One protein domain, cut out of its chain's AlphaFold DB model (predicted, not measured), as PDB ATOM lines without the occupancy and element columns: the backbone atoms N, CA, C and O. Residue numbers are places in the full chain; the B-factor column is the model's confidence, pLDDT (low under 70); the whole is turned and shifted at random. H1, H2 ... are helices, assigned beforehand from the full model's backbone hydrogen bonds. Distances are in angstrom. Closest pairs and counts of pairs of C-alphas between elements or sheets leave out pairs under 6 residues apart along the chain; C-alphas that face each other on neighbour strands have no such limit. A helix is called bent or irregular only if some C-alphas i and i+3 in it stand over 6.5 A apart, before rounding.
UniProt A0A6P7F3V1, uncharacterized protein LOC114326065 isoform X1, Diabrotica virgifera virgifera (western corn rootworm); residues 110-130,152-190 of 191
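What this domain is: This is residues 110 to 130 and 152 to 190 of the 191 residues of the protein "uncharacterized protein LOC114326065 isoform X1" of Diabrotica virgifera virgifera (western corn rootworm) (UniProt A0A6P7F3V1). One long helix, H2, makes the length of the model, and a thin, mostly irregular stretch, residues 110 to 130, runs along one side of it, loosely spaced from it and holding the single short turn H1. Near the beginning of H2, residues 152 to 158 cross this stretch, while residues 124 to 130 and residues 174 to 190 stick out free. The printed part has 60 residues with two named helices, H1 then H2, and no named strand; its class is all helix. It is only just extended, close to loose, with a radius of gyration of the C-alphas of 16.0 A, and a rod spanning 52 by 26 by 10 A.

Where its parts are: The printed part begins at Ile 110, C-alpha at (-23.341, 42.098, -31.724). H1 is residues 117 to 120, with C-alpha 117 at (-26.413, 23.939, -24.756). H2 is residues 159 to 189, 45.5 A from first to last C-alpha, ending at C-alpha 189 at (-26.850, -9.274, -35.661). Neither helix is bent or irregular.

How they stand to each other: H1 and H2 are apart, with no C-alpha of the one within 8 A of the other. Residues 174 to 190, of which 174 to 189 belong to H2, stand free, and residues 124 to 130 stand free too. In H2 every O i to N i+4 pair is within hydrogen-bond range; H1, four residues, is too short for such a pair, and its one O i to N i+3 pair is within range.

The domain as a whole: The C-alphas of Ile 110 and Thr 190, the two farthest apart, are 52.8 A apart. Without the free stretches, the body of 36 residues spans 27 by 22 by 9 A. Residues 131 to 151 are not printed, and C-alphas 130 and 152 are 29.6 A apart across this cut, which lies in the link from H1 to H2. The mean pLDDT of the printed part is 72.5; it is under 70 at residues 111, 113 to 130, 152, 185 and 188 to 190.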
ATOM      1  N   ILE A 110     -22.033  42.003 -32.387       73.69
ATOM      2  CA  ILE A 110     -23.341  42.098 -31.724       73.69
ATOM      3  C   ILE A 110     -24.450  41.278 -32.411       73.69
ATOM      4  O   ILE A 110     -25.513  41.091 -31.827       73.69
ATOM      5  N   TYR A 111     -24.241  40.793 -33.639       68.00
ATOM      6  CA  TYR A 111     -25.226  39.968 -34.350       68.00
ATOM      7  C   TYR A 111     -24.889  38.470 -34.361       68.00
ATOM      8  O   TYR A 111     -25.679  37.684 -34.886       68.00
ATOM      9  N   TYR A 112     -23.771  38.057 -33.758       71.12
ATOM     10  CA  TYR A 112     -23.458  36.647 -33.533       71.12
ATOM     11  C   TYR A 112     -23.608  36.324 -32.049       71.12
ATOM     12  O   TYR A 112     -22.857  36.818 -31.217       71.12
ATOM     13  N   TYR A 113     -24.557  35.451 -31.727       67.12
ATOM     14  CA  TYR A 113     -24.769  34.934 -30.379       67.12
ATOM     15  C   TYR A 113     -24.544  33.426 -30.387       67.12
ATOM     16  O   TYR A 113     -25.020  32.733 -31.294       67.12
ATOM     17  N   GLU A 114     -23.874  32.891 -29.369       67.75
ATOM     18  CA  GLU A 114     -23.981  31.457 -29.109       67.75
ATOM     19  C   GLU A 114     -25.353  31.128 -28.506       67.75
ATOM     20  O   GLU A 114     -25.882  31.881 -27.695       67.75
ATOM     21  N   VAL A 115     -25.946  29.996 -28.893       68.38
ATOM     22  CA  VAL A 115     -27.137  29.452 -28.224       68.38
ATOM     23  C   VAL A 115     -26.651  28.415 -27.212       68.38
ATOM     24  O   VAL A 115     -26.205  27.344 -27.638       68.38
ATOM     25  N   PRO A 116     -26.721  28.676 -25.891       64.56
ATOM     26  CA  PRO A 116     -26.134  27.773 -24.908       64.56
ATOM     27  C   PRO A 116     -26.777  26.384 -24.941       64.56
ATOM     28  O   PRO A 116     -27.990  26.243 -25.127       64.56
ATOM     29  N   ALA A 117     -25.975  25.341 -24.699       63.44
ATOM     30  CA  ALA A 117     -26.413  23.939 -24.756       63.44
ATOM     31  C   ALA A 117     -27.632  23.634 -23.855       63.44
ATOM     32  O   ALA A 117     -28.447  22.768 -24.180       63.44
ATOM     33  N   ILE A 118     -27.797  24.416 -22.779       63.69
ATOM     34  CA  ILE A 118     -28.941  24.417 -21.854       63.69
ATOM     35  C   ILE A 118     -30.281  24.629 -22.589       63.69
ATOM     36  O   ILE A 118     -31.277  24.005 -22.230       63.69
ATOM     37  N   ILE A 119     -30.321  25.477 -23.624       61.75
ATOM     38  CA  ILE A 119     -31.533  25.727 -24.428       61.75
ATOM     39  C   ILE A 119     -31.780  24.572 -25.403       61.75
ATOM     40  O   ILE A 119     -32.911  24.118 -25.580       61.75
ATOM     41  N   ASN A 120     -30.717  24.098 -26.050       58.34
ATOM     42  CA  ASN A 120     -30.817  23.195 -27.195       58.34
ATOM     43  C   ASN A 120     -31.111  21.734 -26.786       58.34
ATOM     44  O   ASN A 120     -31.491  20.924 -27.624       58.34
ATOM     45  N   ASN A 121     -30.939  21.375 -25.505       56.25
ATOM     46  CA  ASN A 121     -31.096  20.011 -24.960       56.25
ATOM     47  C   ASN A 121     -30.213  18.929 -25.635       56.25
ATOM     48  O   ASN A 121     -30.334  17.750 -25.309       56.25
ATOM     49  N   GLN A 122     -29.301  19.311 -26.539       55.12
ATOM     50  CA  GLN A 122     -28.561  18.394 -27.423       55.12
ATOM     51  C   GLN A 122     -27.576  17.463 -26.699       55.12
ATOM     52  O   GLN A 122     -27.172  16.449 -27.263       55.12
ATOM     53  N   GLU A 123     -27.179  17.780 -25.464       54.31
ATOM     54  CA  GLU A 123     -26.222  16.970 -24.697       54.31
ATOM     55  C   GLU A 123     -26.880  15.822 -23.916       54.31
ATOM     56  O   GLU A 123     -26.201  14.874 -23.518       54.31
ATOM     57  N   SER A 124     -28.202  15.864 -23.727       55.50
ATOM     58  CA  SER A 124     -28.963  14.792 -23.079       55.50
ATOM     59  C   SER A 124     -29.751  13.981 -24.111       55.50
ATOM     60  O   SER A 124     -30.531  14.575 -24.855       55.50
ATOM     61  N   PRO A 125     -29.640  12.637 -24.147       53.16
ATOM     62  CA  PRO A 125     -30.492  11.816 -24.999       53.16
ATOM     63  C   PRO A 125     -31.973  12.062 -24.682       53.16
ATOM     64  O   PRO A 125     -32.426  11.825 -23.557       53.16
ATOM     65  N   THR A 126     -32.741  12.517 -25.672       55.78
ATOM     66  CA  THR A 126     -34.174  12.800 -25.530       55.78
ATOM     67  C   THR A 126     -34.967  11.500 -25.378       55.78
ATOM     68  O   THR A 126     -35.589  11.031 -26.324       55.78
ATOM     69  N   ARG A 127     -34.978  10.945 -24.157       57.16
ATOM     70  CA  ARG A 127     -35.744   9.757 -23.726       57.16
ATOM     71  C   ARG A 127     -35.470   8.497 -24.569       57.16
ATOM     72  O   ARG A 127     -36.267   8.149 -25.430       57.16
ATOM     73  N   GLU A 128     -34.447   7.718 -24.211       54.38
ATOM     74  CA  GLU A 128     -34.232   6.377 -24.802       54.38
ATOM     75  C   GLU A 128     -35.376   5.368 -24.514       54.38
ATOM     76  O   GLU A 128     -35.401   4.294 -25.107       54.38
ATOM     77  N   PHE A 129     -36.350   5.694 -23.647       52.72
ATOM     78  CA  PHE A 129     -37.490   4.825 -23.323       52.72
ATOM     79  C   PHE A 129     -38.811   5.603 -23.166       52.72
ATOM     80  O   PHE A 129     -38.811   6.724 -22.636       52.72
ATOM     81  N   PRO A 130     -39.967   5.013 -23.544       57.16
ATOM     82  CA  PRO A 130     -41.272   5.598 -23.256       57.16
ATOM     83  C   PRO A 130     -41.489   5.656 -21.739       57.16
ATOM     84  O   PRO A 130     -41.296   4.666 -21.029       57.16
ATOM     85  N   ILE A 152     -29.891  32.738 -18.542       68.75
ATOM     86  CA  ILE A 152     -29.124  32.396 -19.735       68.75
ATOM     87  C   ILE A 152     -28.708  33.710 -20.383       68.75
ATOM     88  O   ILE A 152     -29.516  34.369 -21.038       68.75
ATOM     89  N   ILE A 153     -27.463  34.103 -20.129       71.00
ATOM     90  CA  ILE A 153     -26.845  35.294 -20.708       71.00
ATOM     91  C   ILE A 153     -26.311  34.915 -22.091       71.00
ATOM     92  O   ILE A 153     -25.634  33.900 -22.242       71.00
ATOM     93  N   PHE A 154     -26.645  35.719 -23.097       72.12
ATOM     94  CA  PHE A 154     -26.138  35.569 -24.457       72.12
ATOM     95  C   PHE A 154     -24.953  36.513 -24.645       72.12
ATOM     96  O   PHE A 154     -25.138  37.728 -24.736       72.12
ATOM     97  N   GLU A 155     -23.741  35.966 -24.686       76.19
ATOM     98  CA  GLU A 155     -22.537  36.747 -24.972       76.19
ATOM     99  C   GLU A 155     -22.326  36.870 -26.495       76.19
ATOM    100  O   GLU A 155     -22.534  35.891 -27.224       76.19
ATOM    101  N   PRO A 156     -21.952  38.061 -27.008       79.06
ATOM    102  CA  PRO A 156     -21.655  38.251 -28.422       79.06
ATOM    103  C   PRO A 156     -20.311  37.604 -28.786       79.06
ATOM    104  O   PRO A 156     -19.319  37.768 -28.074       79.06
ATOM    105  N   ILE A 157     -20.269  36.904 -29.918       76.50
ATOM    106  CA  ILE A 157     -19.085  36.186 -30.422       76.50
ATOM    107  C   ILE A 157     -18.615  36.759 -31.769       76.50
ATOM    108  O   ILE A 157     -19.282  37.594 -32.378       76.50
ATOM    109  N   SER A 158     -17.451  36.337 -32.268       81.75
ATOM    110  CA  SER A 158     -17.011  36.706 -33.624       81.75
ATOM    111  C   SER A 158     -17.558  35.745 -34.692       81.75
ATOM    112  O   SER A 158     -17.825  34.575 -34.409       81.75
ATOM    113  N   LYS A 159     -17.659  36.193 -35.955       80.75
ATOM    114  CA  LYS A 159     -18.046  35.336 -37.100       80.75
ATOM    115  C   LYS A 159     -17.181  34.083 -37.236       80.75
ATOM    116  O   LYS A 159     -17.715  33.003 -37.453       80.75
ATOM    117  N   GLN A 160     -15.868  34.202 -37.029       84.62
ATOM    118  CA  GLN A 160     -14.948  33.056 -37.071       84.62
ATOM    119  C   GLN A 160     -15.280  32.028 -35.981       84.62
ATOM    120  O   GLN A 160     -15.381  30.837 -36.265       84.62
ATOM    121  N   GLN A 161     -15.538  32.485 -34.749       84.19
ATOM    122  CA  GLN A 161     -15.962  31.609 -33.652       84.19
ATOM    123  C   GLN A 161     -17.318  30.955 -33.946       84.19
ATOM    124  O   GLN A 161     -17.496  29.766 -33.686       84.19
ATOM    125  N   TYR A 162     -18.267  31.697 -34.526       82.88
ATOM    126  CA  TYR A 162     -19.556  31.155 -34.951       82.88
ATOM    127  C   TYR A 162     -19.391  30.043 -36.004       82.88
ATOM    128  O   TYR A 162     -19.936  28.951 -35.835       82.88
ATOM    129  N   GLU A 163     -18.596  30.274 -37.051       86.31
ATOM    130  CA  GLU A 163     -18.312  29.291 -38.106       86.31
ATOM    131  C   GLU A 163     -17.629  28.027 -37.548       86.31
ATOM    132  O   GLU A 163     -18.075  26.906 -37.820       86.31
ATOM    133  N   GLU A 164     -16.616  28.180 -36.688       88.81
ATOM    134  CA  GLU A 164     -15.962  27.059 -35.996       88.81
ATOM    135  C   GLU A 164     -16.949  26.234 -35.155       88.81
ATOM    136  O   GLU A 164     -16.911  24.999 -35.182       88.81
ATOM    137  N   LYS A 165     -17.878  26.893 -34.449       83.25
ATOM    138  CA  LYS A 165     -18.919  26.233 -33.644       83.25
ATOM    139  C   LYS A 165     -19.931  25.475 -34.502       83.25
ATOM    140  O   LYS A 165     -20.307  24.363 -34.130       83.25
ATOM    141  N   GLN A 166     -20.324  26.000 -35.665       82.94
ATOM    142  CA  GLN A 166     -21.179  25.271 -36.617       82.94
ATOM    143  C   GLN A 166     -20.474  24.022 -37.175       82.94
ATOM    144  O   GLN A 166     -21.071  22.943 -37.291       82.94
ATOM    145  N   ILE A 167     -19.169  24.119 -37.439       87.94
ATOM    146  CA  ILE A 167     -18.329  22.977 -37.829       87.94
ATOM    147  C   ILE A 167     -18.188  21.964 -36.672       87.94
ATOM    148  O   ILE A 167     -18.135  20.754 -36.904       87.94
ATOM    149  N   GLU A 168     -18.138  22.408 -35.413       87.31
ATOM    150  CA  GLU A 168     -18.124  21.516 -34.244       87.31
ATOM    151  C   GLU A 168     -19.470  20.785 -34.062       87.31
ATOM    152  O   GLU A 168     -19.490  19.574 -33.814       87.31
ATOM    153  N   LEU A 169     -20.588  21.501 -34.226       82.94
ATOM    154  CA  LEU A 169     -21.955  20.976 -34.145       82.94
ATOM    155  C   LEU A 169     -22.217  19.897 -35.199       82.94
ATOM    156  O   LEU A 169     -22.599  18.781 -34.847       82.94
ATOM    157  N   THR A 170     -21.940  20.178 -36.474       84.50
ATOM    158  CA  THR A 170     -22.082  19.191 -37.564       84.50
ATOM    159  C   THR A 170     -21.249  17.932 -37.297       84.50
ATOM    160  O   THR A 170     -21.779  16.819 -37.324       84.50
ATOM    161  N   LYS A 171     -19.985  18.082 -36.871       88.19
ATOM    162  CA  LYS A 171     -19.130  16.953 -36.448       88.19
ATOM    163  C   LYS A 171     -19.689  16.167 -35.251       88.19
ATOM    164  O   LYS A 171     -19.395  14.974 -35.133       88.19
ATOM    165  N   LYS A 172     -20.435  16.795 -34.332       83.88
ATOM    166  CA  LYS A 172     -21.128  16.103 -33.223       83.88
ATOM    167  C   LYS A 172     -22.322  15.300 -33.744       83.88
ATOM    168  O   LYS A 172     -22.414  14.115 -33.417       83.88
ATOM    169  N   PHE A 173     -23.160  15.887 -34.599       80.75
ATOM    170  CA  PHE A 173     -24.285  15.193 -35.241       80.75
ATOM    171  C   PHE A 173     -23.833  13.972 -36.053       80.75
ATOM    172  O   PHE A 173     -24.336  12.874 -35.819       80.75
ATOM    173  N   ASP A 174     -22.805  14.103 -36.895       82.94
ATOM    174  CA  ASP A 174     -22.247  12.982 -37.669       82.94
ATOM    175  C   ASP A 174     -21.764  11.825 -36.780       82.94
ATOM    176  O   ASP A 174     -21.917  10.647 -37.116       82.94
ATOM    177  N   LYS A 175     -21.154  12.142 -35.629       84.81
ATOM    178  CA  LYS A 175     -20.706  11.135 -34.652       84.81
ATOM    179  C   LYS A 175     -21.885  10.439 -33.973       84.81
ATOM    180  O   LYS A 175     -21.780   9.245 -33.695       84.81
ATOM    181  N   LEU A 176     -22.975  11.154 -33.696       79.06
ATOM    182  CA  LEU A 176     -24.195  10.576 -33.127       79.06
ATOM    183  C   LEU A 176     -24.894   9.665 -34.143       79.06
ATOM    184  O   LEU A 176     -25.119   8.499 -33.827       79.06
ATOM    185  N   ALA A 177     -25.098  10.124 -35.379       80.00
ATOM    186  CA  ALA A 177     -25.690   9.324 -36.454       80.00
ATOM    187  C   ALA A 177     -24.888   8.037 -36.738       80.00
ATOM    188  O   ALA A 177     -25.454   6.952 -36.879       80.00
ATOM    189  N   LYS A 178     -23.546   8.111 -36.739       84.62
ATOM    190  CA  LYS A 178     -22.683   6.920 -36.869       84.62
ATOM    191  C   LYS A 178     -22.860   5.933 -35.709       84.62
ATOM    192  O   LYS A 178     -22.881   4.729 -35.954       84.62
ATOM    193  N   LYS A 179     -23.012   6.412 -34.468       81.50
ATOM    194  CA  LYS A 179     -23.290   5.555 -33.300       81.50
ATOM    195  C   LYS A 179     -24.682   4.924 -33.360       81.50
ATOM    196  O   LYS A 179     -24.828   3.763 -32.991       81.50
ATOM    197  N   GLU A 180     -25.687   5.659 -33.822       74.06
ATOM    198  CA  GLU A 180     -27.054   5.157 -33.979       74.06
ATOM    199  C   GLU A 180     -27.126   4.056 -35.046       74.06
ATOM    200  O   GLU A 180     -27.590   2.952 -34.761       74.06
ATOM    201  N   ASN A 181     -26.527   4.283 -36.218       75.69
ATOM    202  CA  ASN A 181     -26.410   3.263 -37.263       75.69
ATOM    203  C   ASN A 181     -25.655   2.009 -36.777       75.69
ATOM    204  O   ASN A 181     -26.055   0.888 -37.088       75.69
ATOM    205  N   GLN A 182     -24.607   2.168 -35.960       77.25
ATOM    206  CA  GLN A 182     -23.914   1.036 -35.330       77.25
ATOM    207  C   GLN A 182     -24.804   0.272 -34.335       77.25
ATOM    208  O   GLN A 182     -24.791  -0.958 -34.361       77.25
ATOM    209  N   LYS A 183     -25.607   0.963 -33.504       78.50
ATOM    210  CA  LYS A 183     -26.598   0.317 -32.619       78.50
ATOM    211  C   LYS A 183     -27.605  -0.516 -33.430       78.50
ATOM    212  O   LYS A 183     -27.889  -1.647 -33.048       78.50
ATOM    213  N   ILE A 184     -28.106   0.012 -34.552       74.75
ATOM    214  CA  ILE A 184     -29.070  -0.683 -35.429       74.75
ATOM    215  C   ILE A 184     -28.457  -1.961 -36.023       74.75
ATOM    216  O   ILE A 184     -29.074  -3.021 -35.952       74.75
ATOM    217  N   ILE A 185     -27.231  -1.886 -36.554       66.75
ATOM    218  CA  ILE A 185     -26.530  -3.050 -37.129       66.75
ATOM    219  C   ILE A 185     -26.288  -4.129 -36.061       66.75
ATOM    220  O   ILE A 185     -26.532  -5.305 -36.315       66.75
ATOM    221  N   GLN A 186     -25.857  -3.742 -34.855       71.50
ATOM    222  CA  GLN A 186     -25.644  -4.689 -33.755       71.50
ATOM    223  C   GLN A 186     -26.950  -5.365 -33.320       71.50
ATOM    224  O   GLN A 186     -26.960  -6.577 -33.131       71.50
ATOM    225  N   ALA A 187     -28.056  -4.618 -33.236       72.62
ATOM    226  CA  ALA A 187     -29.367  -5.171 -32.900       72.62
ATOM    227  C   ALA A 187     -29.872  -6.190 -33.940       72.62
ATOM    228  O   ALA A 187     -30.514  -7.169 -33.565       72.62
ATOM    229  N   GLN A 188     -29.557  -5.996 -35.227       67.12
ATOM    230  CA  GLN A 188     -29.886  -6.948 -36.299       67.12
ATOM    231  C   GLN A 188     -29.007  -8.210 -36.288       67.12
ATOM    232  O   GLN A 188     -29.451  -9.249 -36.756       67.12
ATOM    233  N   GLN A 189     -27.780  -8.136 -35.761       64.81
ATOM    234  CA  GLN A 189     -26.850  -9.274 -35.661       64.81
ATOM    235  C   GLN A 189     -27.073 -10.154 -34.419       64.81
ATOM    236  O   GLN A 189     -26.445 -11.203 -34.291       64.81
ATOM    237  N   THR A 190     -27.929  -9.722 -33.490       59.91
ATOM    238  CA  THR A 190     -28.271 -10.443 -32.248       59.91
ATOM    239  C   THR A 190     -29.635 -11.146 -32.295       59.91
ATOM    240  O   THR A 190     -30.159 -11.521 -31.245       59.91
TER     241      THR A 190